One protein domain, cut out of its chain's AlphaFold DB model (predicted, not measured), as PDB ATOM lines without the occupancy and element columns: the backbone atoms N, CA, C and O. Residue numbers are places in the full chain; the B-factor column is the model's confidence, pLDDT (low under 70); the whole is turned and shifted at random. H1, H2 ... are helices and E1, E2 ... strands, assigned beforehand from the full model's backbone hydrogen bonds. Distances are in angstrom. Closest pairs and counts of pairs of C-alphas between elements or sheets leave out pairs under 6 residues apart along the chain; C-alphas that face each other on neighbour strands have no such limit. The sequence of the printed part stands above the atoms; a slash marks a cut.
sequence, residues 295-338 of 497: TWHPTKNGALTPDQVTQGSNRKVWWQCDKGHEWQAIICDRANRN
ATOM      1  N   THR A 295     -46.006   9.158 -44.499       96.25
ATOM      2  CA  THR A 295     -46.010   9.936 -45.752       96.25
ATOM      3  C   THR A 295     -45.144  11.200 -45.684       96.25
ATOM      4  O   THR A 295     -45.169  12.037 -46.593       96.25
ATOM      5  N   TRP A 296     -44.387  11.399 -44.600       97.44
ATOM      6  CA  TRP A 296     -43.442  12.504 -44.476       97.44
ATOM      7  C   TRP A 296     -42.304  12.344 -45.478       97.44
ATOM      8  O   TRP A 296     -41.722  11.273 -45.619       97.44
ATOM      9  N   HIS A 297     -41.947  13.419 -46.178       98.19
ATOM     10  CA  HIS A 297     -40.860  13.325 -47.143       98.19
ATOM     11  C   HIS A 297     -39.512  13.079 -46.425       98.19
ATOM     12  O   HIS A 297     -39.167  13.862 -45.536       98.19
ATOM     13  N   PRO A 298     -38.690  12.099 -46.860       95.25
ATOM     14  CA  PRO A 298     -37.490  11.665 -46.132       95.25
ATOM     15  C   PRO A 298     -36.384  12.726 -46.012       95.25
ATOM     16  O   PRO A 298     -35.713  12.795 -44.991       95.25
ATOM     17  N   THR A 299     -36.181  13.571 -47.033       95.69
ATOM     18  CA  THR A 299     -35.042  14.518 -47.066       95.69
ATOM     19  C   THR A 299     -35.413  16.000 -47.207       95.69
ATOM     20  O   THR A 299     -34.640  16.872 -46.813       95.69
ATOM     21  N   LYS A 300     -36.594  16.343 -47.740       97.75
ATOM     22  CA  LYS A 300     -36.947  17.739 -48.080       97.75
ATOM     23  C   LYS A 300     -37.412  18.606 -46.906       97.75
ATOM     24  O   LYS A 300     -37.612  19.807 -47.091       97.75
ATOM     25  N   ASN A 301     -37.577  18.033 -45.716       97.62
ATOM     26  CA  ASN A 301     -37.981  18.766 -44.509       97.62
ATOM     27  C   ASN A 301     -36.796  19.179 -43.616       97.62
ATOM     28  O   ASN A 301     -37.000  19.775 -42.556       97.62
ATOM     29  N   GLY A 302     -35.556  18.931 -44.061       95.12
ATOM     30  CA  GLY A 302     -34.351  19.248 -43.297       95.12
ATOM     31  C   GLY A 302     -34.325  18.491 -41.969       95.12
ATOM     32  O   GLY A 302     -34.637  17.309 -41.929       95.12
ATOM     33  N   ALA A 303     -33.995  19.187 -40.879       95.62
ATOM     34  CA  ALA A 303     -33.958  18.607 -39.534       95.62
ATOM     35  C   ALA A 303     -35.344  18.435 -38.880       95.62
ATOM     36  O   ALA A 303     -35.421  17.963 -37.749       95.62
ATOM     37  N   LEU A 304     -36.429  18.864 -39.541       96.56
ATOM     38  CA  LEU A 304     -37.770  18.746 -38.982       96.56
ATOM     39  C   LEU A 304     -38.324  17.337 -39.183       96.56
ATOM     40  O   LEU A 304     -38.571  16.917 -40.318       96.56
ATOM     41  N   THR A 305     -38.622  16.678 -38.075       96.19
ATOM     42  CA  THR A 305     -39.183  15.328 -38.045       96.19
ATOM     43  C   THR A 305     -40.633  15.322 -37.535       96.19
ATOM     44  O   THR A 305     -41.070  16.285 -36.891       96.19
ATOM     45  N   PRO A 306     -41.420  14.269 -37.838       96.56
ATOM     46  CA  PRO A 306     -42.800  14.150 -37.361       96.56
ATOM     47  C   PRO A 306     -42.953  14.186 -35.827       96.56
ATOM     48  O   PRO A 306     -43.937  14.734 -35.337       96.56
ATOM     49  N   ASP A 307     -41.965  13.713 -35.064       95.62
ATOM     50  CA  ASP A 307     -41.964  13.738 -33.589       95.62
ATOM     51  C   ASP A 307     -41.819  15.153 -32.981       95.62
ATOM     52  O   ASP A 307     -42.025  15.368 -31.787       95.62
ATOM     53  N   GLN A 308     -41.515  16.163 -33.802       94.69
ATOM     54  CA  GLN A 308     -41.323  17.551 -33.361       94.69
ATOM     55  C   GLN A 308     -42.542  18.451 -33.611       94.69
ATOM     56  O   GLN A 308     -42.510  19.657 -33.333       94.69
ATOM     57  N   VAL A 309     -43.616  17.916 -34.191       96.38
ATOM     58  CA  VAL A 309     -44.790  18.687 -34.618       96.38
ATOM     59  C   VAL A 309     -46.070  18.037 -34.132       96.38
ATOM     60  O   VAL A 309     -46.165  16.825 -34.055       96.38
ATOM     61  N   THR A 310     -47.081  18.845 -33.817       96.31
ATOM     62  CA  THR A 310     -48.418  18.331 -33.500       96.31
ATOM     63  C   THR A 310     -49.255  18.212 -34.771       96.31
ATOM     64  O   THR A 310     -49.029  18.943 -35.745       96.31
ATOM     65  N   GLN A 311     -50.293  17.372 -34.747       94.50
ATOM     66  CA  GLN A 311     -51.291  17.304 -35.825       94.50
ATOM     67  C   GLN A 311     -51.986  18.651 -36.107       94.50
ATOM     68  O   GLN A 311     -52.408  18.911 -37.228       94.50
ATOM     69  N   GLY A 312     -52.052  19.556 -35.123       93.44
ATOM     70  CA  GLY A 312     -52.614  20.906 -35.268       93.44
ATOM     71  C   GLY A 312     -51.663  21.939 -35.884       93.44
ATOM     72  O   GLY A 312     -52.010  23.115 -35.985       93.44
ATOM     73  N   SER A 313     -50.453  21.541 -36.281       94.75
ATOM     74  CA  SER A 313     -49.427  22.459 -36.771       94.75
ATOM     75  C   SER A 313     -49.791  23.105 -38.115       94.75
ATOM     76  O   SER A 313     -50.133  22.436 -39.088       94.75
ATOM     77  N   ASN A 314     -49.618  24.427 -38.203       94.94
ATOM     78  CA  ASN A 314     -49.771  25.192 -39.450       94.94
ATOM     79  C   ASN A 314     -48.503  25.185 -40.328       94.94
ATOM     80  O   ASN A 314     -48.408  25.944 -41.294       94.94
ATOM     81  N   ARG A 315     -47.494  24.363 -40.006       95.62
ATOM     82  CA  ARG A 315     -46.274  24.275 -40.821       95.62
ATOM     83  C   ARG A 315     -46.583  23.595 -42.152       95.62
ATOM     84  O   ARG A 315     -47.222  22.546 -42.189       95.62
ATOM     85  N   LYS A 316     -46.091  24.192 -43.238       97.56
ATOM     86  CA  LYS A 316     -46.121  23.613 -44.582       97.56
ATOM     87  C   LYS A 316     -44.857  22.789 -44.792       97.56
ATOM     88  O   LYS A 316     -43.758  23.333 -44.723       97.56
ATOM     89  N   VAL A 317     -45.031  21.498 -45.039       98.06
ATOM     90  CA  VAL A 317     -43.947  20.514 -45.150       98.06
ATOM     91  C   VAL A 317     -44.105  19.706 -46.430       98.06
ATOM     92  O   VAL A 317     -45.175  19.719 -47.049       98.06
ATOM     93  N   TRP A 318     -43.027  19.061 -46.854       98.12
ATOM     94  CA  TRP A 318     -43.024  18.126 -47.967       98.12
ATOM     95  C   TRP A 318     -43.546  16.761 -47.525       98.12
ATOM     96  O   TRP A 318     -43.155  16.239 -46.483       98.12
ATOM     97  N   TRP A 319     -44.394  16.188 -48.365       97.38
ATOM     98  CA  TRP A 319     -44.985  14.866 -48.234       97.38
ATOM     99  C   TRP A 319     -44.619  14.035 -49.457       97.38
ATOM    100  O   TRP A 319     -44.423  14.592 -50.544       97.38
ATOM    101  N   GLN A 320     -44.580  12.724 -49.273       96.69
ATOM    102  CA  GLN A 320     -44.418  11.734 -50.322       96.69
ATOM    103  C   GLN A 320     -45.426  10.605 -50.091       96.69
ATOM    104  O   GLN A 320     -45.576  10.131 -48.973       96.69
ATOM    105  N   CYS A 321     -46.166  10.204 -51.125       93.94
ATOM    106  CA  CYS A 321     -47.042   9.027 -51.040       93.94
ATOM    107  C   CYS A 321     -46.340   7.783 -51.590       93.94
ATOM    108  O   CYS A 321     -45.381   7.924 -52.343       93.94
ATOM    109  N   ASP A 322     -46.912   6.602 -51.365       91.81
ATOM    110  CA  ASP A 322     -46.364   5.304 -51.804       91.81
ATOM    111  C   ASP A 322     -46.113   5.200 -53.316       91.81
ATOM    112  O   ASP A 322     -45.231   4.478 -53.763       91.81
ATOM    113  N   LYS A 323     -46.850   5.971 -54.129       89.50
ATOM    114  CA  LYS A 323     -46.619   6.083 -55.583       89.50
ATOM    115  C   LYS A 323     -45.444   7.000 -55.960       89.50
ATOM    116  O   LYS A 323     -45.297   7.360 -57.120       89.50
ATOM    117  N   GLY A 324     -44.671   7.477 -54.987       91.38
ATOM    118  CA  GLY A 324     -43.528   8.369 -55.183       91.38
ATOM    119  C   GLY A 324     -43.871   9.843 -55.425       91.38
ATOM    120  O   GLY A 324     -42.960  10.659 -55.517       91.38
ATOM    121  N   HIS A 325     -45.149  10.233 -55.505       92.06
ATOM    122  CA  HIS A 325     -45.505  11.637 -55.722       92.06
ATOM    123  C   HIS A 325     -45.114  12.524 -54.545       92.06
ATOM    124  O   HIS A 325     -45.474  12.234 -53.406       92.06
ATOM    125  N   GLU A 326     -44.511  13.673 -54.840       95.38
ATOM    126  CA  GLU A 326     -44.047  14.627 -53.836       95.38
ATOM    127  C   GLU A 326     -44.816  15.951 -53.916       95.38
ATOM    128  O   GLU A 326     -44.996  16.546 -54.988       95.38
ATOM    129  N   TRP A 327     -45.276  16.460 -52.774       95.31
ATOM    130  CA  TRP A 327     -45.953  17.757 -52.710       95.31
ATOM    131  C   TRP A 327     -45.766  18.441 -51.362       95.31
ATOM    132  O   TRP A 327     -45.471  17.810 -50.357       95.31
ATOM    133  N   GLN A 328     -46.006  19.750 -51.328       96.75
ATOM    134  CA  GLN A 328     -46.087  20.489 -50.074       96.75
ATOM    135  C   GLN A 328     -47.535  20.671 -49.619       96.75
ATOM    136  O   GLN A 328     -48.383  21.089 -50.414       96.75
ATOM    137  N   ALA A 329     -47.796  20.457 -48.333       96.12
ATOM    138  CA  ALA A 329     -49.080  20.744 -47.695       96.12
ATOM    139  C   ALA A 329     -48.893  21.112 -46.217       96.12
ATOM    140  O   ALA A 329     -47.867  20.796 -45.615       96.12
ATOM    141  N   ILE A 330     -49.880  21.806 -45.650       96.69
ATOM    142  CA  ILE A 330     -49.921  22.140 -44.223       96.69
ATOM    143  C   ILE A 330     -50.291  20.883 -43.422       96.69
ATOM    144  O   ILE A 330     -51.185  20.143 -43.831       96.69
ATOM    145  N   ILE A 331     -49.621  20.652 -42.286       96.25
ATOM    146  CA  ILE A 331     -49.837  19.463 -41.438       96.25
ATOM    147  C   ILE A 331     -51.293  19.360 -40.974       96.25
ATOM    148  O   ILE A 331     -51.920  18.331 -41.203       96.25
ATOM    149  N   CYS A 332     -51.870  20.425 -40.415       95.00
ATOM    150  CA  CYS A 332     -53.247  20.391 -39.916       95.00
ATOM    151  C   CYS A 332     -54.305  20.168 -41.010       95.00
ATOM    152  O   CYS A 332     -55.317  19.519 -40.754       95.00
ATOM    153  N   ASP A 333     -54.068  20.623 -42.245       94.06
ATOM    154  CA  ASP A 333     -54.949  20.324 -43.380       94.06
ATOM    155  C   ASP A 333     -54.903  18.835 -43.751       94.06
ATOM    156  O   ASP A 333     -55.912  18.244 -44.137       94.06
ATOM    157  N   ARG A 334     -53.722  18.225 -43.645       93.75
ATOM    158  CA  ARG A 334     -53.491  16.808 -43.930       93.75
ATOM    159  C   ARG A 334     -54.060  15.903 -42.841       93.75
ATOM    160  O   ARG A 334     -54.689  14.911 -43.197       93.75
ATOM    161  N   ALA A 335     -53.866  16.273 -41.579       93.00
ATOM    162  CA  ALA A 335     -54.336  15.547 -40.405       93.00
ATOM    163  C   ALA A 335     -55.858  15.643 -40.230       93.00
ATOM    164  O   ALA A 335     -56.540  14.628 -40.169       93.00
ATOM    165  N   ASN A 336     -56.417  16.860 -40.237       89.69
ATOM    166  CA  ASN A 336     -57.809  17.076 -39.820       89.69
ATOM    167  C   ASN A 336     -58.819  17.055 -40.974       89.69
ATOM    168  O   ASN A 336     -60.005  16.841 -40.746       89.69
ATOM    169  N   ARG A 337     -58.390  17.320 -42.217       83.75
ATOM    170  CA  ARG A 337     -59.285  17.360 -43.395       83.75
ATOM    171  C   ARG A 337     -59.085  16.175 -44.339       83.75
ATOM    172  O   ARG A 337     -59.608  16.199 -45.450       83.75
ATOM    173  N   ASN A 338     -58.280  15.193 -43.925       77.69
ATOM    174  CA  ASN A 338     -57.939  13.988 -44.680       77.69
ATOM    175  C   ASN A 338     -57.540  14.262 -46.150       77.69
ATOM    176  O   ASN A 338     -57.907  13.540 -47.079       77.69
TER     177      ASN A 338
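Overview. This is residues 295 to 338 of the 497 residues of an uncharacterized protein of Butyricicoccus pullicaecorum (UniProt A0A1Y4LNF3). With little regular structure, the domain is a small hairpin of two strands, E1 and E2, with a wide loop of residues 295 to 315 on the E1 side and the short helix H1 where E2 ends. The printed part has 44 residues, with two named strands and one named helix in the order E1, E2, H1 along the chain; the sheet is E1 - E2, antiparallel. The class is mixed, with 16 residues in named elements. It is compact, radius of gyration of the C-alphas 9.9 A, spanning 25 by 24 by 14 A.

Arrangement. E1, residues 316 to 320, and E2, residues 326 to 330, form a hairpin, antiparallel at 146 degrees. N 319 and O 327, 2.8 A apart, are within hydrogen-bond range. In H1, residues 331 to 336, every O i to N i+4 pair is within range. The closest C-alphas of E1 and H1, Lys 316 and Ile 331, are 6.4 A apart.

Along the chain. E1 measures 13.3 A from C-alpha 316 at (-46.121, 23.613, -44.582), E2 13.5 A, and H1 8.5 A to C-alpha 336 at (-57.809, 17.076, -39.820).

Size, cuts and confidence. The farthest C-alphas, Gly 312 and Lys 323, are 25.9 A apart. The printed part has no cut. Both links are tight. No printed residue is under 70 in pLDDT.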